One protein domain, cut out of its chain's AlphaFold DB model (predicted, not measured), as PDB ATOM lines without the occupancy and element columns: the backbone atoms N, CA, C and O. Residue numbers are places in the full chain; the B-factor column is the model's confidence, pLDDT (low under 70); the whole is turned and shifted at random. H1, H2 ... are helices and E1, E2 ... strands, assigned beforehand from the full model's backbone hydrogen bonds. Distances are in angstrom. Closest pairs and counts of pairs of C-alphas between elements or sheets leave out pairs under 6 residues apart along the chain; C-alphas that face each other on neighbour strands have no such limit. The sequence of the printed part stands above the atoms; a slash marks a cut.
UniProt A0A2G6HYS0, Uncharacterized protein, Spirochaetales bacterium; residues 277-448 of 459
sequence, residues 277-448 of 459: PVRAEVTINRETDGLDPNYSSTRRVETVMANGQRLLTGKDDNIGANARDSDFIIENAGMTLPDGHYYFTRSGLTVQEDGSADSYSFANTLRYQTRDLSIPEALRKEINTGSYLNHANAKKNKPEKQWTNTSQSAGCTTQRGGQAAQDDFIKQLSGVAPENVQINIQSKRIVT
ATOM      1  N   PRO A 277       7.688  25.663 -31.517       96.44
ATOM      2  CA  PRO A 277       6.482  25.903 -30.734       96.44
ATOM      3  C   PRO A 277       5.232  25.848 -31.614       96.44
ATOM      4  O   PRO A 277       5.205  26.430 -32.695       96.44
ATOM      5  N   VAL A 278       4.189  25.152 -31.161       97.38
ATOM      6  CA  VAL A 278       2.895  25.089 -31.874       97.38
ATOM      7  C   VAL A 278       1.713  25.491 -31.000       97.38
ATOM      8  O   VAL A 278       0.693  25.953 -31.515       97.38
ATOM      9  N   ARG A 279       1.845  25.329 -29.682       97.75
ATOM     10  CA  ARG A 279       0.814  25.619 -28.683       97.75
ATOM     11  C   ARG A 279       1.479  26.029 -27.375       97.75
ATOM     12  O   ARG A 279       2.550  25.522 -27.060       97.75
ATOM     13  N   ALA A 280       0.819  26.875 -26.598       98.12
ATOM     14  CA  ALA A 280       1.187  27.140 -25.212       98.12
ATOM     15  C   ALA A 280       0.008  26.805 -24.298       98.12
ATOM     16  O   ALA A 280      -1.151  27.009 -24.658       98.12
ATOM     17  N   GLU A 281       0.315  26.286 -23.120       98.00
ATOM     18  CA  GLU A 281      -0.633  25.976 -22.062       98.00
ATOM     19  C   GLU A 281      -0.303  26.833 -20.849       98.00
ATOM     20  O   GLU A 281       0.770  26.732 -20.258       98.00
ATOM     21  N   VAL A 282      -1.241  27.697 -20.493       98.12
ATOM     22  CA  VAL A 282      -1.138  28.623 -19.376       98.12
ATOM     23  C   VAL A 282      -2.083  28.146 -18.288       98.12
ATOM     24  O   VAL A 282      -3.288  28.076 -18.492       98.12
ATOM     25  N   THR A 283      -1.562  27.830 -17.111       97.31
ATOM     26  CA  THR A 283      -2.397  27.522 -15.943       97.31
ATOM     27  C   THR A 283      -2.308  28.667 -14.957       97.31
ATOM     28  O   THR A 283      -1.202  29.046 -14.582       97.31
ATOM     29  N   ILE A 284      -3.452  29.204 -14.537       95.25
ATOM     30  CA  ILE A 284      -3.564  30.235 -13.507       95.25
ATOM     31  C   ILE A 284      -4.266  29.619 -12.298       95.25
ATOM     32  O   ILE A 284      -5.427  29.225 -12.393       95.25
ATOM     33  N   ASN A 285      -3.564  29.558 -11.165       93.00
ATOM     34  CA  ASN A 285      -4.126  29.084  -9.903       93.00
ATOM     35  C   ASN A 285      -4.402  30.270  -8.990       93.00
ATOM     36  O   ASN A 285      -3.478  31.011  -8.640       93.00
ATOM     37  N   ARG A 286      -5.657  30.412  -8.581       89.50
ATOM     38  CA  ARG A 286      -6.118  31.461  -7.678       89.50
ATOM     39  C   ARG A 286      -6.214  30.917  -6.260       89.50
ATOM     40  O   ARG A 286      -6.763  29.840  -6.026       89.50
ATOM     41  N   GLU A 287      -5.683  31.676  -5.307       83.06
ATOM     42  CA  GLU A 287      -5.787  31.352  -3.880       83.06
ATOM     43  C   GLU A 287      -7.214  31.538  -3.353       83.06
ATOM     44  O   GLU A 287      -7.651  30.813  -2.458       83.06
ATOM     45  N   THR A 288      -7.955  32.479  -3.940       78.38
ATOM     46  CA  THR A 288      -9.318  32.835  -3.539       78.38
ATOM     47  C   THR A 288     -10.346  32.497  -4.617       78.38
ATOM     48  O   THR A 288     -10.038  32.008  -5.707       78.38
ATOM     49  N   ASP A 289     -11.601  32.754  -4.280       69.44
ATOM     50  CA  ASP A 289     -12.804  32.569  -5.086       69.44
ATOM     51  C   ASP A 289     -12.991  33.643  -6.172       69.44
ATOM     52  O   ASP A 289     -14.050  33.728  -6.778       69.44
ATOM     53  N   GLY A 290     -11.990  34.474  -6.457       73.75
ATOM     54  CA  GLY A 290     -12.114  35.514  -7.474       73.75
ATOM     55  C   GLY A 290     -12.141  36.936  -6.932       73.75
ATOM     56  O   GLY A 290     -12.102  37.870  -7.736       73.75
ATOM     57  N   LEU A 291     -12.174  37.111  -5.609       79.25
ATOM     58  CA  LEU A 291     -12.004  38.399  -4.941       79.25
ATOM     59  C   LEU A 291     -10.701  38.383  -4.148       79.25
ATOM     60  O   LEU A 291     -10.519  37.585  -3.231       79.25
ATOM     61  N   ASP A 292      -9.761  39.232  -4.544       78.50
ATOM     62  CA  ASP A 292      -8.528  39.474  -3.806       78.50
ATOM     63  C   ASP A 292      -7.869  40.730  -4.382       78.50
ATOM     64  O   ASP A 292      -7.522  40.748  -5.570       78.50
ATOM     65  N   PRO A 293      -7.650  41.780  -3.578       78.19
ATOM     66  CA  PRO A 293      -6.902  42.932  -4.048       78.19
ATOM     67  C   PRO A 293      -5.429  42.593  -4.326       78.19
ATOM     68  O   PRO A 293      -4.764  43.348  -5.036       78.19
ATOM     69  N   ASN A 294      -4.904  41.487  -3.797       84.75
ATOM     70  CA  ASN A 294      -3.500  41.118  -3.906       84.75
ATOM     71  C   ASN A 294      -3.167  40.371  -5.207       84.75
ATOM     72  O   ASN A 294      -4.004  39.756  -5.864       84.75
ATOM     73  N   TYR A 295      -1.877  40.364  -5.540       86.50
ATOM     74  CA  TYR A 295      -1.302  39.564  -6.624       86.50
ATOM     75  C   TYR A 295      -1.000  38.133  -6.151       86.50
ATOM     76  O   TYR A 295       0.130  37.673  -6.244       86.50
ATOM     77  N   SER A 296      -1.987  37.456  -5.565       86.50
ATOM     78  CA  SER A 296      -1.808  36.163  -4.884       86.50
ATOM     79  C   SER A 296      -1.845  34.948  -5.810       86.50
ATOM     80  O   SER A 296      -1.558  33.834  -5.379       86.50
ATOM     81  N   SER A 297      -2.233  35.127  -7.074       90.88
ATOM     82  CA  SER A 297      -2.368  34.011  -8.006       90.88
ATOM     83  C   SER A 297      -1.020  33.628  -8.605       90.88
ATOM     84  O   SER A 297      -0.149  34.470  -8.832       90.88
ATOM     85  N   THR A 298      -0.877  32.348  -8.932       93.81
ATOM     86  CA  THR A 298       0.291  31.830  -9.650       93.81
ATOM     87  C   THR A 298      -0.069  31.549 -11.101       93.81
ATOM     88  O   THR A 298      -1.205  31.183 -11.405       93.81
ATOM     89  N   ARG A 299       0.901  31.688 -12.001       95.75
ATOM     90  CA  ARG A 299       0.797  31.291 -13.402       95.75
ATOM     91  C   ARG A 299       1.951  30.377 -13.779       95.75
ATOM     92  O   ARG A 299       3.089  30.597 -13.380       95.75
ATOM     93  N   ARG A 300       1.658  29.349 -14.566       97.19
ATOM     94  CA  ARG A 300       2.637  28.448 -15.182       97.19
ATOM     95  C   ARG A 300       2.409  28.436 -16.686       97.19
ATOM     96  O   ARG A 300       1.257  28.357 -17.104       97.19
ATOM     97  N   VAL A 301       3.483  28.486 -17.468       97.88
ATOM     98  CA  VAL A 301       3.448  28.458 -18.933       97.88
ATOM     99  C   VAL A 301       4.256  27.269 -19.435       97.88
ATOM    100  O   VAL A 301       5.455  27.170 -19.182       97.88
ATOM    101  N   GLU A 302       3.598  26.362 -20.150       97.81
ATOM    102  CA  GLU A 302       4.246  25.260 -20.857       97.81
ATOM    103  C   GLU A 302       4.061  25.413 -22.361       97.81
ATOM    104  O   GLU A 302       2.940  25.466 -22.861       97.81
ATOM    105  N   THR A 303       5.161  25.437 -23.101       97.69
ATOM    106  CA  THR A 303       5.141  25.462 -24.561       97.69
ATOM    107  C   THR A 303       5.244  24.044 -25.101       97.69
ATOM    108  O   THR A 303       6.139  23.282 -24.738       97.69
ATOM    109  N   VAL A 304       4.324  23.682 -25.988       97.44
ATOM    110  CA  VAL A 304       4.287  22.394 -26.675       97.44
ATOM    111  C   VAL A 304       4.916  22.556 -28.052       97.44
ATOM    112  O   VAL A 304       4.495  23.399 -28.850       97.44
ATOM    113  N   MET A 305       5.916  21.730 -28.328       96.94
ATOM    114  CA  MET A 305       6.620  21.677 -29.606       96.94
ATOM    115  C   MET A 305       5.879  20.776 -30.603       96.94
ATOM    116  O   MET A 305       5.114  19.892 -30.215       96.94
ATOM    117  N   ALA A 306       6.140  20.948 -31.899       96.00
ATOM    118  CA  ALA A 306       5.525  20.154 -32.969       96.00
ATOM    119  C   ALA A 306       5.750  18.634 -32.829       96.00
ATOM    120  O   ALA A 306       4.922  17.841 -33.270       96.00
ATOM    121  N   ASN A 307       6.856  18.224 -32.203       93.56
ATOM    122  CA  ASN A 307       7.181  16.821 -31.931       93.56
ATOM    123  C   ASN A 307       6.544  16.277 -30.630       93.56
ATOM    124  O   ASN A 307       6.812  15.141 -30.246       93.56
ATOM    125  N   GLY A 308       5.734  17.084 -29.938       95.12
ATOM    126  CA  GLY A 308       5.052  16.724 -28.695       95.12
ATOM    127  C   GLY A 308       5.866  16.925 -27.413       95.12
ATOM    128  O   GLY A 308       5.325  16.689 -26.332       95.12
ATOM    129  N   GLN A 309       7.129  17.367 -27.486       95.94
ATOM    130  CA  GLN A 309       7.880  17.758 -26.289       95.94
ATOM    131  C   GLN A 309       7.243  18.987 -25.630       95.94
ATOM    132  O   GLN A 309       6.690  19.859 -26.303       95.94
ATOM    133  N   ARG A 310       7.321  19.046 -24.301       96.81
ATOM    134  CA  ARG A 310       6.772  20.130 -23.483       96.81
ATOM    135  C   ARG A 310       7.895  20.839 -22.762       96.81
ATOM    136  O   ARG A 310       8.643  20.191 -22.042       96.81
ATOM    137  N   LEU A 311       7.980  22.148 -22.913       95.69
ATOM    138  CA  LEU A 311       8.977  22.968 -22.246       95.69
ATOM    139  C   LEU A 311       8.301  23.902 -21.248       95.69
ATOM    140  O   LEU A 311       7.380  24.627 -21.616       95.69
ATOM    141  N   LEU A 312       8.757  23.905 -19.997       96.12
ATOM    142  CA  LEU A 312       8.335  24.900 -19.015       96.12
ATOM    143  C   LEU A 312       9.017  26.231 -19.345       96.12
ATOM    144  O   LEU A 312      10.183  26.413 -19.020       96.12
ATOM    145  N   THR A 313       8.300  27.150 -19.989       94.88
ATOM    146  CA  THR A 313       8.866  28.436 -20.421       94.88
ATOM    147  C   THR A 313       8.666  29.551 -19.405       94.88
ATOM    148  O   THR A 313       9.356  30.561 -19.486       94.88
ATOM    149  N   GLY A 314       7.768  29.383 -18.427       94.06
ATOM    150  CA  GLY A 314       7.503  30.420 -17.434       94.06
ATOM    151  C   GLY A 314       6.803  29.945 -16.167       94.06
ATOM    152  O   GLY A 314       5.982  29.022 -16.185       94.06
ATOM    153  N   LYS A 315       7.111  30.614 -15.054       94.69
ATOM    154  CA  LYS A 315       6.380  30.516 -13.790       94.69
ATOM    155  C   LYS A 315       6.390  31.875 -13.100       94.69
ATOM    156  O   LYS A 315       7.458  32.400 -12.811       94.69
ATOM    157  N   ASP A 316       5.206  32.364 -12.765       92.06
ATOM    158  CA  ASP A 316       4.998  33.620 -12.059       92.06
ATOM    159  C   ASP A 316       4.172  33.364 -10.797       92.06
ATOM    160  O   ASP A 316       3.236  32.566 -10.798       92.06
ATOM    161  N   ASP A 317       4.492  34.053  -9.714       89.25
ATOM    162  CA  ASP A 317       3.844  33.923  -8.405       89.25
ATOM    163  C   ASP A 317       3.185  35.223  -7.926       89.25
ATOM    164  O   ASP A 317       2.736  35.316  -6.790       89.25
ATOM    165  N   ASN A 318       3.118  36.222  -8.807       86.75
ATOM    166  CA  ASN A 318       2.605  37.554  -8.513       86.75
ATOM    167  C   ASN A 318       1.568  38.007  -9.559       86.75
ATOM    168  O   ASN A 318       1.717  39.051 -10.206       86.75
ATOM    169  N   ILE A 319       0.503  37.222  -9.737       89.81
ATOM    170  CA  ILE A 319      -0.570  37.500 -10.702       89.81
ATOM    171  C   ILE A 319      -1.827  37.997  -9.988       89.81
ATOM    172  O   ILE A 319      -2.329  37.374  -9.055       89.81
ATOM    173  N   GLY A 320      -2.383  39.108 -10.467       88.81
ATOM    174  CA  GLY A 320      -3.701  39.596 -10.075       88.81
ATOM    175  C   GLY A 320      -4.750  39.024 -11.017       88.81
ATOM    176  O   GLY A 320      -5.074  39.659 -12.013       88.81
ATOM    177  N   ALA A 321      -5.242  37.814 -10.751       85.00
ATOM    178  CA  ALA A 321      -6.301  37.169 -11.546       85.00
ATOM    179  C   ALA A 321      -7.696  37.280 -10.907       85.00
ATOM    180  O   ALA A 321      -8.671  36.710 -11.398       85.00
ATOM    181  N   ASN A 322      -7.771  38.018  -9.805       80.25
ATOM    182  CA  ASN A 322      -8.981  38.305  -9.066       80.25
ATOM    183  C   ASN A 322      -9.395  39.752  -9.312       80.25
ATOM    184  O   ASN A 322      -8.559  40.625  -9.578       80.25
ATOM    185  N   ALA A 323     -10.694  39.999  -9.212       81.38
ATOM    186  CA  ALA A 323     -11.163  41.357  -9.061       81.38
ATOM    187  C   ALA A 323     -10.850  41.845  -7.647       81.38
ATOM    188  O   ALA A 323     -10.729  41.058  -6.704       81.38
ATOM    189  N   ARG A 324     -10.706  43.162  -7.518       83.19
ATOM    190  CA  ARG A 324     -10.255  43.791  -6.279       83.19
ATOM    191  C   ARG A 324     -11.163  43.464  -5.090       83.19
ATOM    192  O   ARG A 324     -10.692  42.983  -4.066       83.19
ATOM    193  N   ASP A 325     -12.447  43.762  -5.245       82.19
ATOM    194  CA  ASP A 325     -13.508  43.592  -4.258       82.19
ATOM    195  C   ASP A 325     -14.877  43.721  -4.961       82.19
ATOM    196  O   ASP A 325     -14.951  44.068  -6.146       82.19
ATOM    197  N   SER A 326     -15.962  43.394  -4.255       79.62
ATOM    198  CA  SER A 326     -17.321  43.423  -4.814       79.62
ATOM    199  C   SER A 326     -17.778  44.822  -5.214       79.62
ATOM    200  O   SER A 326     -18.469  44.972  -6.220       79.62
ATOM    201  N   ASP A 327     -17.391  45.843  -4.450       82.38
ATOM    202  CA  ASP A 327     -17.842  47.216  -4.672       82.38
ATOM    203  C   ASP A 327     -17.214  47.761  -5.954       82.38
ATOM    204  O   ASP A 327     -17.918  48.268  -6.825       82.38
ATOM    205  N   PHE A 328     -15.916  47.521  -6.148       82.69
ATOM    206  CA  PHE A 328     -15.204  47.879  -7.369       82.69
ATOM    207  C   PHE A 328     -15.807  47.211  -8.611       82.69
ATOM    208  O   PHE A 328     -15.886  47.832  -9.673       82.69
ATOM    209  N   ILE A 329     -16.255  45.957  -8.497       81.62
ATOM    210  CA  ILE A 329     -16.930  45.249  -9.591       81.62
ATOM    211  C   ILE A 329     -18.253  45.923  -9.947       81.62
ATOM    212  O   ILE A 329     -18.501  46.169 -11.127       81.62
ATOM    213  N   ILE A 330     -19.080  46.235  -8.946       81.31
ATOM    214  CA  ILE A 330     -20.380  46.884  -9.142       81.31
ATOM    215  C   ILE A 330     -20.190  48.273  -9.758       81.31
ATOM    216  O   ILE A 330     -20.825  48.591 -10.763       81.31
ATOM    217  N   GLU A 331     -19.284  49.078  -9.200       84.50
ATOM    218  CA  GLU A 331     -18.982  50.436  -9.667       84.50
ATOM    219  C   GLU A 331     -18.502  50.469 -11.122       84.50
ATOM    220  O   GLU A 331     -18.843  51.386 -11.870       84.50
ATOM    221  N   ASN A 332     -17.726  49.464 -11.534       83.00
ATOM    222  CA  ASN A 332     -17.149  49.388 -12.876       83.00
ATOM    223  C   ASN A 332     -17.919  48.443 -13.810       83.00
ATOM    224  O   ASN A 332     -17.458  48.193 -14.924       83.00
ATOM    225  N   ALA A 333     -19.071  47.922 -13.368       83.00
ATOM    226  CA  ALA A 333     -19.883  46.937 -14.081       83.00
ATOM    227  C   ALA A 333     -19.062  45.758 -14.650       83.00
ATOM    228  O   ALA A 333     -19.308  45.302 -15.767       83.00
ATOM    229  N   GLY A 334     -18.055  45.305 -13.899       81.69
ATOM    230  CA  GLY A 334     -17.164  44.221 -14.310       81.69
ATOM    231  C   GLY A 334     -17.580  42.862 -13.758       81.69
ATOM    232  O   GLY A 334     -18.717  42.657 -13.337       81.69
ATOM    233  N   MET A 335     -16.631  41.929 -13.743       83.88
ATOM    234  CA  MET A 335     -16.746  40.641 -13.052       83.88
ATOM    235  C   MET A 335     -15.371  39.996 -12.937       83.88
ATOM    236  O   MET A 335     -14.495  40.283 -13.744       83.88
ATOM    237  N   THR A 336     -15.187  39.043 -12.034       84.38
ATOM    238  CA  THR A 336     -14.024  38.153 -12.127       84.38
ATOM    239  C   THR A 336     -14.271  37.086 -13.188       84.38
ATOM    240  O   THR A 336     -15.357  36.507 -13.231       84.38
ATOM    241  N   LEU A 337     -13.264  36.784 -14.017       88.31
ATOM    242  CA  LEU A 337     -13.349  35.637 -14.920       88.31
ATOM    243  C   LEU A 337     -13.628  34.355 -14.103       88.31
ATOM    244  O   LEU A 337     -12.922  34.098 -13.119       88.31
ATOM    245  N   PRO A 338     -14.662  33.573 -14.457       87.81
ATOM    246  CA  PRO A 338     -14.949  32.310 -13.787       87.81
ATOM    247  C   PRO A 338     -13.846  31.278 -14.029       87.81
ATOM    248  O   PRO A 338     -13.043  31.405 -14.957       87.81
ATOM    249  N   ASP A 339     -13.817  30.241 -13.197       90.62
ATOM    250  CA  ASP A 339     -12.990  29.070 -13.492       90.62
ATOM    251  C   ASP A 339     -13.409  28.455 -14.831       90.62
ATOM    252  O   ASP A 339     -14.587  28.482 -15.198       90.62
ATOM    253  N   GLY A 340     -12.433  27.928 -15.564       93.38
ATOM    254  CA  GLY A 340     -12.669  27.278 -16.848       93.38
ATOM    255  C   GLY A 340     -11.565  27.502 -17.871       93.38
ATOM    256  O   GLY A 340     -10.456  27.964 -17.572       93.38
ATOM    257  N   HIS A 341     -11.901  27.161 -19.110       97.06
ATOM    258  CA  HIS A 341     -10.995  27.153 -20.247       97.06
ATOM    259  C   HIS A 341     -11.164  28.377 -21.146       97.06
ATOM    260  O   HIS A 341     -12.257  28.722 -21.609       97.06
ATOM    261  N   TYR A 342     -10.034  28.996 -21.461       97.56
ATOM    262  CA  TYR A 342      -9.939  30.206 -22.260       97.56
ATOM    263  C   TYR A 342      -8.853  30.083 -23.325       97.56
ATOM    264  O   TYR A 342      -8.031  29.167 -23.317       97.56
ATOM    265  N   TYR A 343      -8.844  31.042 -24.239       97.62
ATOM    266  CA  TYR A 343      -7.761  31.262 -25.183       97.62
ATOM    267  C   TYR A 343      -7.559  32.758 -25.407       97.62
ATOM    268  O   TYR A 343      -8.446  33.566 -25.106       97.62
ATOM    269  N   PHE A 344      -6.392  33.129 -25.931       97.19
ATOM    270  CA  PHE A 344      -6.121  34.512 -26.289       97.19
ATOM    271  C   PHE A 344      -6.529  34.839 -27.724       97.19
ATOM    272  O   PHE A 344      -6.528  34.005 -28.625       97.19
ATOM    273  N   THR A 345      -6.855  36.106 -27.949       95.44
ATOM    274  CA  THR A 345      -7.006  36.683 -29.281       95.44
ATOM    275  C   THR A 345      -6.434  38.093 -29.315       95.44
ATOM    276  O   THR A 345      -6.341  38.776 -28.292       95.44
ATOM    277  N   ARG A 346      -6.103  38.546 -30.525       95.12
ATOM    278  CA  ARG A 346      -5.788  39.950 -30.819       95.12
ATOM    279  C   ARG A 346      -6.987  40.734 -31.360       95.12
ATOM    280  O   ARG A 346      -6.857  41.903 -31.703       95.12
ATOM    281  N   SER A 347      -8.163  40.113 -31.452       93.50
ATOM    282  CA  SER A 347      -9.362  40.763 -31.986       93.50
ATOM    283  C   SER A 347      -9.765  42.000 -31.173       93.50
ATOM    284  O   SER A 347     -10.002  41.928 -29.961       93.50
ATOM    285  N   GLY A 348      -9.872  43.139 -31.862       92.69
ATOM    286  CA  GLY A 348     -10.158  44.441 -31.253       92.69
ATOM    287  C   GLY A 348      -8.943  45.128 -30.620       92.69
ATOM    288  O   GLY A 348      -9.120  46.135 -29.938       92.69
ATOM    289  N   LEU A 349      -7.734  44.601 -30.833       95.75
ATOM    290  CA  LEU A 349      -6.471  45.217 -30.428       95.75
ATOM    291  C   LEU A 349      -5.736  45.801 -31.643       95.75
ATOM    292  O   LEU A 349      -5.941  45.377 -32.783       95.75
ATOM    293  N   THR A 350      -4.851  46.761 -31.392       96.88
ATOM    294  CA  THR A 350      -3.947  47.317 -32.401       96.88
ATOM    295  C   THR A 350      -2.716  46.428 -32.507       96.88
ATOM    296  O   THR A 350      -1.860  46.448 -31.624       96.88
ATOM    297  N   VAL A 351      -2.633  45.646 -33.581       95.94
ATOM    298  CA  VAL A 351      -1.479  44.780 -33.864       95.94
ATOM    299  C   VAL A 351      -0.308  45.624 -34.376       95.94
ATOM    300  O   VAL A 351      -0.492  46.446 -35.273       95.94
ATOM    301  N   GLN A 352       0.871  45.426 -33.791       93.62
ATOM    302  CA  GLN A 352       2.120  46.096 -34.160       93.62
ATOM    303  C   GLN A 352       2.874  45.311 -35.247       93.62
ATOM    304  O   GLN A 352       2.537  44.166 -35.556       93.62
ATOM    305  N   GLU A 353       3.922  45.911 -35.821       91.12
ATOM    306  CA  GLU A 353       4.747  45.277 -36.866       91.12
ATOM    307  C   GLU A 353       5.459  44.004 -36.388       91.12
ATOM    308  O   GLU A 353       5.616  43.059 -37.160       91.12
ATOM    309  N   ASP A 354       5.845  43.949 -35.113       87.88
ATOM    310  CA  ASP A 354       6.485  42.784 -34.491       87.88
ATOM    311  C   ASP A 354       5.491  41.663 -34.119       87.88
ATOM    312  O   ASP A 354       5.879  40.626 -33.583       87.88
ATOM    313  N   GLY A 355       4.200  41.854 -34.412       88.38
ATOM    314  CA  GLY A 355       3.129  40.904 -34.130       88.38
ATOM    315  C   GLY A 355       2.534  41.002 -32.724       88.38
ATOM    316  O   GLY A 355       1.507  40.352 -32.474       88.38
ATOM    317  N   SER A 356       3.109  41.827 -31.840       91.62
ATOM    318  CA  SER A 356       2.517  42.173 -30.546       91.62
ATOM    319  C   SER A 356       1.207  42.952 -30.721       91.62
ATOM    320  O   SER A 356       0.829  43.346 -31.829       91.62
ATOM    321  N   ALA A 357       0.452  43.127 -29.637       95.38
ATOM    322  CA  ALA A 357      -0.836  43.800 -29.692       95.38
ATOM    323  C   ALA A 357      -1.055  44.738 -28.509       95.38
ATOM    324  O   ALA A 357      -0.778  44.411 -27.357       95.38
ATOM    325  N   ASP A 358      -1.635  45.889 -28.818       96.94
ATOM    326  CA  ASP A 358      -1.935  46.955 -27.879       96.94
ATOM    327  C   ASP A 358      -3.441  47.121 -27.715       96.94
ATOM    328  O   ASP A 358      -4.203  47.105 -28.681       96.94
ATOM    329  N   SER A 359      -3.877  47.414 -26.496       95.50
ATOM    330  CA  SER A 359      -5.178  48.043 -26.282       95.50
ATOM    331  C   SER A 359      -5.028  49.564 -26.275       95.50
ATOM    332  O   SER A 359      -3.930  50.125 -26.365       95.50
ATOM    333  N   TYR A 360      -6.148  50.262 -26.095       94.31
ATOM    334  CA  TYR A 360      -6.129  51.704 -25.862       94.31
ATOM    335  C   TYR A 360      -5.250  52.097 -24.657       94.31
ATOM    336  O   TYR A 360      -4.563  53.114 -24.704       94.31
ATOM    337  N   SER A 361      -5.241  51.288 -23.588       92.56
ATOM    338  CA  SER A 361      -4.586  51.638 -22.313       92.56
ATOM    339  C   SER A 361      -3.326  50.838 -21.982       92.56
ATOM    340  O   SER A 361      -2.536  51.294 -21.158       92.56
ATOM    341  N   PHE A 362      -3.117  49.680 -22.606       95.12
ATOM    342  CA  PHE A 362      -2.062  48.728 -22.239       95.12
ATOM    343  C   PHE A 362      -1.298  48.257 -23.466       95.12
ATOM    344  O   PHE A 362      -1.916  48.042 -24.511       95.12
ATOM    345  N   ALA A 363       0.015  48.105 -23.314       95.38
ATOM    346  CA  ALA A 363       0.890  47.559 -24.337       95.38
ATOM    347  C   ALA A 363       1.090  46.059 -24.118       95.38
ATOM    348  O   ALA A 363       0.935  45.582 -22.988       95.38
ATOM    349  N   ASN A 364       1.423  45.333 -25.188       95.31
ATOM    350  CA  ASN A 364       1.715  43.894 -25.147       95.31
ATOM    351  C   ASN A 364       0.639  43.096 -24.391       95.31
ATOM    352  O   ASN A 364       0.903  42.320 -23.470       95.31
ATOM    353  N   THR A 365      -0.612  43.347 -24.764       95.44
ATOM    354  CA  THR A 365      -1.800  42.789 -24.130       95.44
ATOM    355  C   THR A 365      -2.486  41.783 -25.040       95.44
ATOM    356  O   THR A 365      -2.390  41.837 -26.266       95.44
ATOM    357  N   LEU A 366      -3.208  40.855 -24.423       96.31
ATOM    358  CA  LEU A 366      -4.005  39.850 -25.109       96.31
ATOM    359  C   LEU A 366      -5.414  39.845 -24.536       96.31
ATOM    360  O   LEU A 366      -5.616  40.127 -23.357       96.31
ATOM    361  N   ARG A 367      -6.399  39.518 -25.367       95.88
ATOM    362  CA  ARG A 367      -7.798  39.473 -24.954       95.88
ATOM    363  C   ARG A 367      -8.239  38.044 -24.692       95.88
ATOM    364  O   ARG A 367      -7.968  37.164 -25.505       95.88
ATOM    365  N   TYR A 368      -8.957  37.837 -23.598       96.31
ATOM    366  CA  TYR A 368      -9.585  36.563 -23.280       96.31
ATOM    367  C   TYR A 368     -10.775  36.279 -24.195       96.31
ATOM    368  O   TYR A 368     -11.563  37.163 -24.538       96.31
ATOM    369  N   GLN A 369     -10.915  35.011 -24.558       96.69
ATOM    370  CA  GLN A 369     -12.098  34.431 -25.174       96.69
ATOM    371  C   GLN A 369     -12.332  33.046 -24.575       96.69
ATOM    372  O   GLN A 369     -11.403  32.403 -24.086       96.69
ATOM    373  N   THR A 370     -13.565  32.558 -24.634       96.69
ATOM    374  CA  THR A 370     -13.918  31.222 -24.161       96.69
ATOM    375  C   THR A 370     -14.991  30.571 -25.026       96.69
ATOM    376  O   THR A 370     -15.873  31.220 -25.596       96.69
ATOM    377  N   ARG A 371     -14.916  29.245 -25.113       96.81
ATOM    378  CA  ARG A 371     -15.969  28.374 -25.655       96.81
ATOM    379  C   ARG A 371     -16.424  27.339 -24.626       96.81
ATOM    380  O   ARG A 371     -17.184  26.445 -24.983       96.81
ATOM    381  N   ASP A 372     -15.973  27.461 -23.381       96.12
ATOM    382  CA  ASP A 372     -16.170  26.465 -22.335       96.12
ATOM    383  C   ASP A 372     -17.648  26.332 -21.953       96.12
ATOM    384  O   ASP A 372     -18.252  27.245 -21.396       96.12
ATOM    385  N   LEU A 373     -18.244  25.183 -22.262       94.62
ATOM    386  CA  LEU A 373     -19.667  24.944 -22.028       94.62
ATOM    387  C   LEU A 373     -20.035  24.885 -20.538       94.62
ATOM    388  O   LEU A 373     -21.218  24.989 -20.227       94.62
ATOM    389  N   SER A 374     -19.057  24.745 -19.636       91.31
ATOM    390  CA  SER A 374     -19.294  24.843 -18.192       91.31
ATOM    391  C   SER A 374     -19.604  26.276 -17.741       91.31
ATOM    392  O   SER A 374     -20.273  26.471 -16.728       91.31
ATOM    393  N   ILE A 375     -19.195  27.283 -18.522       90.12
ATOM    394  CA  ILE A 375     -19.504  28.688 -18.260       90.12
ATOM    395  C   ILE A 375     -20.882  29.020 -18.868       90.12
ATOM    396  O   ILE A 375     -21.093  28.804 -20.075       90.12
ATOM    397  N   PRO A 376     -21.819  29.599 -18.085       91.62
ATOM    398  CA  PRO A 376     -23.124  30.034 -18.577       91.62
ATOM    399  C   PRO A 376     -23.028  30.860 -19.864       91.62
ATOM    400  O   PRO A 376     -22.165  31.728 -20.004       91.62
ATOM    401  N   GLU A 377     -23.933  30.615 -20.814       93.88
ATOM    402  CA  GLU A 377     -23.884  31.237 -22.145       93.88
ATOM    403  C   GLU A 377     -23.866  32.771 -22.090       93.88
ATOM    404  O   GLU A 377     -23.088  33.404 -22.806       93.88
ATOM    405  N   ALA A 378     -24.667  33.368 -21.200       91.12
ATOM    406  CA  ALA A 378     -24.696  34.815 -21.001       91.12
ATOM    407  C   ALA A 378     -23.312  35.369 -20.620       91.12
ATOM    408  O   ALA A 378     -22.861  36.350 -21.214       91.12
ATOM    409  N   LEU A 379     -22.598  34.691 -19.712       90.31
ATOM    410  CA  LEU A 379     -21.247  35.073 -19.300       90.31
ATOM    411  C   LEU A 379     -20.226  34.846 -20.403       90.31
ATOM    412  O   LEU A 379     -19.396  35.713 -20.645       90.31
ATOM    413  N   ARG A 380     -20.297  33.728 -21.132       94.56
ATOM    414  CA  ARG A 380     -19.418  33.518 -22.293       94.56
ATOM    415  C   ARG A 380     -19.575  34.620 -23.329       94.56
ATOM    416  O   ARG A 380     -18.582  35.090 -23.878       94.56
ATOM    417  N   LYS A 381     -20.810  35.050 -23.595       95.06
ATOM    418  CA  LYS A 381     -21.085  36.168 -24.500       95.06
ATOM    419  C   LYS A 381     -20.493  37.469 -23.959       95.06
ATOM    420  O   LYS A 381     -19.859  38.188 -24.728       95.06
ATOM    421  N   GLU A 382     -20.654  37.751 -22.667       92.06
ATOM    422  CA  GLU A 382     -20.046  38.912 -22.002       92.06
ATOM    423  C   GLU A 382     -18.512  38.880 -22.109       92.06
ATOM    424  O   GLU A 382     -17.922  39.852 -22.567       92.06
ATOM    425  N   ILE A 383     -17.865  37.740 -21.842       93.25
ATOM    426  CA  ILE A 383     -16.407  37.551 -21.978       93.25
ATOM    427  C   ILE A 383     -15.952  37.798 -23.416       93.25
ATOM    428  O   ILE A 383     -15.029  38.572 -23.667       93.25
ATOM    429  N   ASN A 384     -16.624  37.162 -24.375       95.19
ATOM    430  CA  ASN A 384     -16.209  37.194 -25.773       95.19
ATOM    431  C   ASN A 384     -16.438  38.564 -26.426       95.19
ATOM    432  O   ASN A 384     -15.710  38.934 -27.349       95.19
ATOM    433  N   THR A 385     -17.418  39.334 -25.944       92.44
ATOM    434  CA  THR A 385     -17.737  40.678 -26.456       92.44
ATOM    435  C   THR A 385     -17.124  41.813 -25.635       92.44
ATOM    436  O   THR A 385     -16.905  42.892 -26.188       92.44
ATOM    437  N   GLY A 386     -16.748  41.564 -24.379       88.19
ATOM    438  CA  GLY A 386     -16.169  42.530 -23.443       88.19
ATOM    439  C   GLY A 386     -14.640  42.607 -23.458       88.19
ATOM    440  O   GLY A 386     -13.951  41.788 -24.071       88.19
ATOM    441  N   SER A 387     -14.089  43.612 -22.780       86.62
ATOM    442  CA  SER A 387     -12.653  43.931 -22.776       86.62
ATOM    443  C   SER A 387     -11.901  43.260 -21.621       86.62
ATOM    444  O   SER A 387     -11.229  43.934 -20.845       86.62
ATOM    445  N   TYR A 388     -12.008  41.935 -21.502       92.75
ATOM    446  CA  TYR A 388     -11.231  41.164 -20.525       92.75
ATOM    447  C   TYR A 388      -9.837  40.899 -21.084       92.75
ATOM    448  O   TYR A 388      -9.669  40.144 -22.045       92.75
ATOM    449  N   LEU A 389      -8.839  41.563 -20.509       94.38
ATOM    450  CA  LEU A 389      -7.476  41.591 -21.025       94.38
ATOM    451  C   LEU A 389      -6.491  40.926 -20.054       94.38
ATOM    452  O   LEU A 389      -6.669  40.947 -18.839       94.38
ATOM    453  N   ASN A 390      -5.413  40.379 -20.601       95.06
ATOM    454  CA  ASN A 390      -4.184  40.091 -19.879       95.06
ATOM    455  C   ASN A 390      -3.211  41.253 -20.106       95.06
ATOM    456  O   ASN A 390      -2.896  41.561 -21.260       95.06
ATOM    457  N   HIS A 391      -2.803  41.950 -19.043       94.56
ATOM    458  CA  HIS A 391      -1.984  43.157 -19.170       94.56
ATOM    459  C   HIS A 391      -1.101  43.448 -17.950       94.56
ATOM    460  O   HIS A 391      -1.289  42.905 -16.864       94.56
ATOM    461  N   ALA A 392      -0.165  44.380 -18.115       93.50
ATOM    462  CA  ALA A 392       0.633  44.926 -17.025       93.50
ATOM    463  C   ALA A 392      -0.223  45.657 -15.981       93.50
ATOM    464  O   ALA A 392      -1.224  46.295 -16.317       93.50
ATOM    465  N   ASN A 393       0.228  45.711 -14.728       91.69
ATOM    466  CA  ASN A 393      -0.341  46.607 -13.717       91.69
ATOM    467  C   ASN A 393       0.034  48.098 -13.906       91.69
ATOM    468  O   ASN A 393       0.062  48.865 -12.942       91.69
ATOM    469  N   ALA A 394       0.348  48.511 -15.132       91.25
ATOM    470  CA  ALA A 394       0.715  49.868 -15.504       91.25
ATOM    471  C   ALA A 394       0.102  50.211 -16.863       91.25
ATOM    472  O   ALA A 394      -0.011  49.356 -17.740       91.25
ATOM    473  N   LYS A 395      -0.289  51.473 -17.054       90.88
ATOM    474  CA  LYS A 395      -0.792  51.938 -18.355       90.88
ATOM    475  C   LYS A 395       0.374  52.209 -19.298       90.88
ATOM    476  O   LYS A 395       1.385  52.763 -18.877       90.88
ATOM    477  N   LYS A 396       0.195  51.942 -20.593       92.06
ATOM    478  CA  LYS A 396       1.259  52.104 -21.602       92.06
ATOM    479  C   LYS A 396       1.805  53.526 -21.719       92.06
ATOM    480  O   LYS A 396       2.973  53.722 -22.018       92.06
ATOM    481  N   ASN A 397       0.964  54.529 -21.464       90.62
ATOM    482  CA  ASN A 397       1.348  55.941 -21.504       90.62
ATOM    483  C   ASN A 397       1.819  56.496 -20.151       90.62
ATOM    484  O   ASN A 397       2.136  57.680 -20.068       90.62
ATOM    485  N   LYS A 398       1.788  55.676 -19.096       89.12
ATOM    486  CA  LYS A 398       2.236  56.009 -17.738       89.12
ATOM    487  C   LYS A 398       2.903  54.782 -17.096       89.12
ATOM    488  O   LYS A 398       2.417  54.310 -16.063       89.12
ATOM    489  N   PRO A 399       3.950  54.208 -17.720       84.88
ATOM    490  CA  PRO A 399       4.581  52.975 -17.245       84.88
ATOM    491  C   PRO A 399       5.197  53.121 -15.844       84.88
ATOM    492  O   PRO A 399       5.323  52.140 -15.115       84.88
ATOM    493  N   GLU A 400       5.528  54.348 -15.436       83.94
ATOM    494  CA  GLU A 400       6.021  54.694 -14.103       83.94
ATOM    495  C   GLU A 400       4.939  54.622 -13.013       83.94
ATOM    496  O   GLU A 400       5.255  54.535 -11.828       83.94
ATOM    497  N   LYS A 401       3.653  54.652 -13.392       84.88
ATOM    498  CA  LYS A 401       2.518  54.594 -12.459       84.88
ATOM    499  C   LYS A 401       1.956  53.186 -12.393       84.88
ATOM    500  O   LYS A 401       0.894  52.895 -12.943       84.88
ATOM    501  N   GLN A 402       2.687  52.332 -11.693       85.56
ATOM    502  CA  GLN A 402       2.261  50.969 -11.411       85.56
ATOM    503  C   GLN A 402       1.251  50.939 -10.261       85.56
ATOM    504  O   GLN A 402       1.369  51.689  -9.288       85.56
ATOM    505  N   TRP A 403       0.281  50.031 -10.329       81.38
ATOM    506  CA  TRP A 403      -0.570  49.713  -9.186       81.38
ATOM    507  C   TRP A 403       0.177  48.756  -8.259       81.38
ATOM    508  O   TRP A 403       0.184  47.540  -8.456       81.38
ATOM    509  N   THR A 404       0.864  49.319  -7.269       69.88
ATOM    510  CA  THR A 404       1.836  48.593  -6.437       69.88
ATOM    511  C   THR A 404       1.198  47.678  -5.394       69.88
ATOM    512  O   THR A 404       1.770  46.633  -5.084       69.88
ATOM    513  N   ASN A 405       0.018  48.045  -4.886       64.19
ATOM    514  CA  ASN A 405      -0.581  47.383  -3.722       64.19
ATOM    515  C   ASN A 405      -1.899  46.668  -4.024       64.19
ATOM    516  O   ASN A 405      -2.285  45.795  -3.261       64.19
ATOM    517  N   THR A 406      -2.600  47.043  -5.099       67.31
ATOM    518  CA  THR A 406      -3.900  46.448  -5.429       67.31
ATOM    519  C   THR A 406      -4.051  46.231  -6.928       67.31
ATOM    520  O   THR A 406      -3.722  47.112  -7.725       67.31
ATOM    521  N   SER A 407      -4.550  45.060  -7.317       69.19
ATOM    522  CA  SER A 407      -5.083  44.833  -8.658       69.19
ATOM    523  C   SER A 407      -6.261  45.790  -8.863       69.19
ATOM    524  O   SER A 407      -7.260  45.707  -8.153       69.19
ATOM    525  N   GLN A 408      -6.160  46.735  -9.802       72.50
ATOM    526  CA  GLN A 408      -7.286  47.601 -10.196       72.50
ATOM    527  C   GLN A 408      -8.103  46.951 -11.312       72.50
ATOM    528  O   GLN A 408      -8.400  47.566 -12.337       72.50
ATOM    529  N   SER A 409      -8.401  45.669 -11.137       75.00
ATOM    530  CA  SER A 409      -9.061  44.866 -12.148       75.00
ATOM    531  C   SER A 409     -10.521  44.619 -11.796       75.00
ATOM    532  O   SER A 409     -10.852  44.233 -10.676       75.00
ATOM    533  N   ALA A 410     -11.380  44.800 -12.796       68.81
ATOM    534  CA  ALA A 410     -12.764  44.339 -12.797       68.81
ATOM    535  C   ALA A 410     -12.933  43.149 -13.772       68.81
ATOM    536  O   ALA A 410     -13.941  43.061 -14.472       68.81
ATOM    537  N   GLY A 411     -11.904  42.288 -13.868       74.00
ATOM    538  CA  GLY A 411     -11.932  41.027 -14.628       74.00
ATOM    539  C   GLY A 411     -10.723  40.714 -15.502       74.00
ATOM    540  O   GLY A 411     -10.581  39.597 -15.985       74.00
ATOM    541  N   CYS A 412      -9.832  41.672 -15.709       87.81
ATOM    542  CA  CYS A 412      -8.536  41.435 -16.329       87.81
ATOM    543  C   CYS A 412      -7.604  40.634 -15.412       87.81
ATOM    544  O   CYS A 412      -7.639  40.776 -14.188       87.81
ATOM    545  N   THR A 413      -6.694  39.870 -16.002       90.31
ATOM    546  CA  THR A 413      -5.544  39.338 -15.263       90.31
ATOM    547  C   THR A 413      -4.381  40.313 -15.388       90.31
ATOM    548  O   THR A 413      -3.980  40.642 -16.510       90.31
ATOM    549  N   THR A 414      -3.821  40.750 -14.265       90.50
ATOM    550  CA  THR A 414      -2.758  41.754 -14.233       90.50
ATOM    551  C   THR A 414      -1.433  41.195 -13.745       90.50
ATOM    552  O   THR A 414      -1.386  40.533 -12.706       90.50
ATOM    553  N   GLN A 415      -0.351  41.526 -14.441       90.19
ATOM    554  CA  GLN A 415       1.004  41.190 -14.022       90.19
ATOM    555  C   GLN A 415       1.559  42.236 -13.045       90.19
ATOM    556  O   GLN A 415       1.584  43.425 -13.371       90.19
ATOM    557  N   ARG A 416       2.046  41.809 -11.871       89.88
ATOM    558  CA  ARG A 416       2.839  42.680 -10.988       89.88
ATOM    559  C   ARG A 416       4.240  42.890 -11.570       89.88
ATOM    560  O   ARG A 416       4.826  41.951 -12.095       89.88
ATOM    561  N   GLY A 417       4.793  44.092 -11.410       88.81
ATOM    562  CA  GLY A 417       6.124  44.451 -11.922       88.81
ATOM    563  C   GLY A 417       6.093  45.347 -13.165       88.81
ATOM    564  O   GLY A 417       7.120  45.568 -13.804       88.81
ATOM    565  N   GLY A 418       4.927  45.894 -13.508       91.31
ATOM    566  CA  GLY A 418       4.760  46.847 -14.594       91.31
ATOM    567  C   GLY A 418       4.832  46.204 -15.972       91.31
ATOM    568  O   GLY A 418       4.548  45.020 -16.153       91.31
ATOM    569  N   GLN A 419       5.187  47.029 -16.956       93.38
ATOM    570  CA  GLN A 419       5.263  46.609 -18.352       93.38
ATOM    571  C   GLN A 419       6.338  45.539 -18.578       93.38
ATOM    572  O   GLN A 419       6.074  44.586 -19.294       93.38
ATOM    573  N   ALA A 420       7.491  45.632 -17.908       92.81
ATOM    574  CA  ALA A 420       8.587  44.674 -18.075       92.81
ATOM    575  C   ALA A 420       8.154  43.233 -17.757       92.81
ATOM    576  O   ALA A 420       8.371  42.329 -18.555       92.81
ATOM    577  N   ALA A 421       7.445  43.031 -16.645       92.19
ATOM    578  CA  ALA A 421       6.950  41.707 -16.286       92.19
ATOM    579  C   ALA A 421       5.887  41.186 -17.277       92.19
ATOM    580  O   ALA A 421       5.774  39.981 -17.501       92.19
ATOM    581  N   GLN A 422       5.087  42.078 -17.875       94.50
ATOM    582  CA  GLN A 422       4.149  41.695 -18.935       94.50
ATOM    583  C   GLN A 422       4.892  41.299 -20.215       94.50
ATOM    584  O   GLN A 422       4.514  40.326 -20.864       94.50
ATOM    585  N   ASP A 423       5.949  42.021 -20.568       94.31
ATOM    586  CA  ASP A 423       6.779  41.717 -21.732       94.31
ATOM    587  C   ASP A 423       7.476  40.362 -21.563       94.31
ATOM    588  O   ASP A 423       7.497  39.561 -22.500       94.31
ATOM    589  N   ASP A 424       7.952  40.057 -20.351       94.88
ATOM    590  CA  ASP A 424       8.494  38.744 -20.007       94.88
ATOM    591  C   ASP A 424       7.454  37.642 -20.216       94.88
ATOM    592  O   ASP A 424       7.751  36.634 -20.854       94.88
ATOM    593  N   PHE A 425       6.210  37.840 -19.770       95.38
ATOM    594  CA  PHE A 425       5.138  36.881 -20.036       95.38
ATOM    595  C   PHE A 425       4.881  36.675 -21.531       95.38
ATOM    596  O   PHE A 425       4.779  35.538 -21.990       95.38
ATOM    597  N   ILE A 426       4.800  37.752 -22.314       95.12
ATOM    598  CA  ILE A 426       4.613  37.634 -23.765       95.12
ATOM    599  C   ILE A 426       5.795  36.899 -24.407       95.12
ATOM    600  O   ILE A 426       5.597  36.058 -25.283       95.12
ATOM    601  N   LYS A 427       7.018  37.124 -23.922       94.44
ATOM    602  CA  LYS A 427       8.211  36.397 -24.363       94.44
ATOM    603  C   LYS A 427       8.153  34.904 -24.021       94.44
ATOM    604  O   LYS A 427       8.590  34.093 -24.835       94.44
ATOM    605  N   GLN A 428       7.569  34.518 -22.883       94.62
ATOM    606  CA  GLN A 428       7.344  33.105 -22.527       94.62
ATOM    607  C   GLN A 428       6.409  32.380 -23.517       94.62
ATOM    608  O   GLN A 428       6.421  31.149 -23.566       94.62
ATOM    609  N   LEU A 429       5.621  33.128 -24.304       95.31
ATOM    610  CA  LEU A 429       4.724  32.633 -25.358       95.31
ATOM    611  C   LEU A 429       5.332  32.730 -26.771       95.31
ATOM    612  O   LEU A 429       4.637  32.484 -27.759       95.31
ATOM    613  N   SER A 430       6.605  33.120 -26.892       91.44
ATOM    614  CA  SER A 430       7.246  33.377 -28.184       91.44
ATOM    615  C   SER A 430       7.136  32.185 -29.141       91.44
ATOM    616  O   SER A 430       7.310  31.026 -28.763       91.44
ATOM    617  N   GLY A 431       6.831  32.476 -30.406       91.62
ATOM    618  CA  GLY A 431       6.636  31.467 -31.449       91.62
ATOM    619  C   GLY A 431       5.262  30.788 -31.444       91.62
ATOM    620  O   GLY A 431       4.984  30.002 -32.347       91.62
ATOM    621  N   VAL A 432       4.379  31.104 -30.491       95.31
ATOM    622  CA  VAL A 432       3.007  30.580 -30.443       95.31
ATOM    623  C   VAL A 432       2.015  31.670 -30.847       95.31
ATOM    624  O   VAL A 432       1.998  32.763 -30.286       95.31
ATOM    625  N   ALA A 433       1.149  31.372 -31.820       93.50
ATOM    626  CA  ALA A 433       0.051  32.269 -32.173       93.50
ATOM    627  C   ALA A 433      -0.916  32.431 -30.979       93.50
ATOM    628  O   ALA A 433      -1.227  31.425 -30.340       93.50
ATOM    629  N   PRO A 434      -1.448  33.634 -30.689       93.69
ATOM    630  CA  PRO A 434      -2.338  33.858 -29.543       93.69
ATOM    631  C   PRO A 434      -3.528  32.894 -29.467       93.69
ATOM    632  O   PRO A 434      -3.882  32.424 -28.389       93.69
ATOM    633  N   GLU A 435      -4.099  32.536 -30.615       92.69
ATOM    634  CA  GLU A 435      -5.232  31.614 -30.728       92.69
ATOM    635  C   GLU A 435      -4.871  30.168 -30.339       92.69
ATOM    636  O   GLU A 435      -5.752  29.376 -30.005       92.69
ATOM    637  N   ASN A 436      -3.576  29.835 -30.343       96.88
ATOM    638  CA  ASN A 436      -3.023  28.561 -29.890       96.88
ATOM    639  C   ASN A 436      -2.515  28.627 -28.439       96.88
ATOM    640  O   ASN A 436      -1.852  27.698 -27.979       96.88
ATOM    641  N   VAL A 437      -2.797  29.700 -27.699       98.00
ATOM    642  CA  VAL A 437      -2.545  29.757 -26.258       98.00
ATOM    643  C   VAL A 437      -3.806  29.295 -25.539       98.00
ATOM    644  O   VAL A 437      -4.826  29.979 -25.563       98.00
ATOM    645  N   GLN A 438      -3.744  28.125 -24.911       97.75
ATOM    646  CA  GLN A 438      -4.817  27.582 -24.083       97.75
ATOM    647  C   GLN A 438      -4.593  27.995 -22.638       97.75
ATOM    648  O   GLN A 438      -3.492  27.841 -22.118       97.75
ATOM    649  N   ILE A 439      -5.627  28.510 -21.984       98.00
ATOM    650  CA  ILE A 439      -5.533  29.013 -20.619       98.00
ATOM    651  C   ILE A 439      -6.537  28.266 -19.752       98.00
ATOM    652  O   ILE A 439      -7.714  28.180 -20.095       98.00
ATOM    653  N   ASN A 440      -6.076  27.747 -18.624       96.69
ATOM    654  CA  ASN A 440      -6.910  27.152 -17.594       96.69
ATOM    655  C   ASN A 440      -6.868  28.039 -16.351       96.69
ATOM    656  O   ASN A 440      -5.792  28.240 -15.784       96.69
ATOM    657  N   ILE A 441      -8.016  28.571 -15.942       94.06
ATOM    658  CA  ILE A 441      -8.157  29.318 -14.688       94.06
ATOM    659  C   ILE A 441      -8.848  28.404 -13.684       94.06
ATOM    660  O   ILE A 441      -9.913  27.864 -13.980       94.06
ATOM    661  N   GLN A 442      -8.233  28.239 -12.515       91.62
ATOM    662  CA  GLN A 442      -8.781  27.436 -11.428       91.62
ATOM    663  C   GLN A 442      -8.568  28.103 -10.069       91.62
ATOM    664  O   GLN A 442      -7.484  28.621  -9.782       91.62
ATOM    665  N   SER A 443      -9.585  28.057  -9.216       87.38
ATOM    666  CA  SER A 443      -9.529  28.513  -7.830       87.38
ATOM    667  C   SER A 443      -9.376  27.346  -6.860       87.38
ATOM    668  O   SER A 443      -9.946  26.273  -7.049       87.38
ATOM    669  N   LYS A 444      -8.650  27.565  -5.755       82.56
ATOM    670  CA  LYS A 444      -8.592  26.594  -4.644       82.56
ATOM    671  C   LYS A 444      -9.951  26.346  -3.988       82.56
ATOM    672  O   LYS A 444     -10.158  25.289  -3.398       82.56
ATOM    673  N   ARG A 445     -10.862  27.319  -4.054       71.38
ATOM    674  CA  ARG A 445     -12.238  27.210  -3.558       71.38
ATOM    675  C   ARG A 445     -13.194  27.286  -4.737       71.38
ATOM    676  O   ARG A 445     -13.062  28.190  -5.559       71.38
ATOM    677  N   ILE A 446     -14.124  26.330  -4.812       56.41
ATOM    678  CA  ILE A 446     -15.088  26.257  -5.911       56.41
ATOM    679  C   ILE A 446     -15.949  27.515  -5.910       56.41
ATOM    680  O   ILE A 446     -16.549  27.923  -4.918       56.41
ATOM    681  N   VAL A 447     -15.987  28.085  -7.095       55.59
ATOM    682  CA  VAL A 447     -16.672  29.294  -7.490       55.59
ATOM    683  C   VAL A 447     -18.116  28.960  -7.862       55.59
ATOM    684  O   VAL A 447     -18.344  28.254  -8.841       55.59
ATOM    685  N   THR A 448     -19.104  29.490  -7.134       51.00
ATOM    686  CA  THR A 448     -20.496  29.489  -7.618       51.00
ATOM    687  C   THR A 448     -20.838  30.892  -8.108       51.00
ATOM    688  O   THR A 448     -20.679  31.870  -7.375       51.00
TER     689      THR A 448
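What this domain is: This is residues 277 to 448 of the 459 residues of an uncharacterized protein of Spirochaetales bacterium (UniProt A0A2G6HYS0). Look for a closed barrel of eight strands, in which the long strands E1, E2, E3 and E9 make one wall and the shorter E4, E5, E6 and E8 complete the ring. H3 packs on the outside of the barrel beside E6 and E3, and H2 on the outside beside E5, while H1 and E7 lie farthest from the middle. The printed part has 172 residues with three named helices and nine named strands, in the order E1 E2 E3 H1 E4 E5 H2 E6 E7 E8 H3 E9; the barrel is mixed. The class is mixed, helices and strands, with 85 residues, under half, in named elements. The whole is compact, with a radius of gyration of the C-alphas of 15.0 A and spans of 47 by 38 by 29 A.

Where its parts are: Find C-alpha 277 at (6.482, 25.903, -30.734), where E1 begins; it runs to residue 286, 26.9 A. E2 is residues 297 to 305, 26.4 A, and E3 is residues 310 to 320, 25.9 A, bending by 69 degrees at residue 317. Then come H1, residues 326 to 331, E4, 340 to 345, 16.6 A, E5, 366 to 369, H2, 377 to 385, E6, 389 to 392, E7, 398 to 402, and E8, 413 to 415. H3, residues 418 to 428, begins at (4.760, 46.847, -14.594) and measures 16.1 A. E9, residues 437 to 443, 19.7 A, ends at (-9.529, 28.513, -7.830).

How they stand to each other: Start with E1, E2 and E3, a meander, each strand the antiparallel neighbour of the one before: N 281 and O 302 are 2.8 A apart, N 299 and O 316 2.8 A. Beyond the bend, E3 is antiparallel to E8, with N 320 and O 414 at 2.8 A. E8 and E6 are parallel, N 415 to O 391 2.9 A. The antiparallel pairs E6 and E5, with N 390 and O 366 at 2.8 A, E5 and E4, a hairpin with N 343 and O 369 at 2.9 A, and E4 and E9, with N 342 and O 439 at 2.8 A, follow. E9 is parallel to E1, N 282 to O 438 2.8 A, and the ring closes. H3 lies outside the barrel at a height over the sheet of 7.2 A, only just over E8 with 3 C-alphas, and runs across it at 78 degrees on the local plane; its closest C-alphas to E6 are those of Gln 419 and Ala 392, 5.1 A. H2 is on the barrel, outside it; its closest C-alphas to E5 are those of Asn 384 and Gln 369, 5.0 A. H1 is not on the barrel. E7 pairs with no named strand; its Gln 402 and Gly 418 of H3 have C-alphas 5.8 A apart. In H1, H2 and H3 every O i to N i+4 pair is within hydrogen-bond range.

The domain as a whole: The C-alphas of Asn 307 and Glu 331, the two farthest apart, are 48.1 A apart. The printed part has no cut. The link from E4 to E5, 20 residues, is long; in it residues 350 to 351 pair antiparallel with 357 to 358. Mean pLDDT of the printed part is 89.7; look for values under 70 at residues 289, 404 to 407, 410 and 446 to 448.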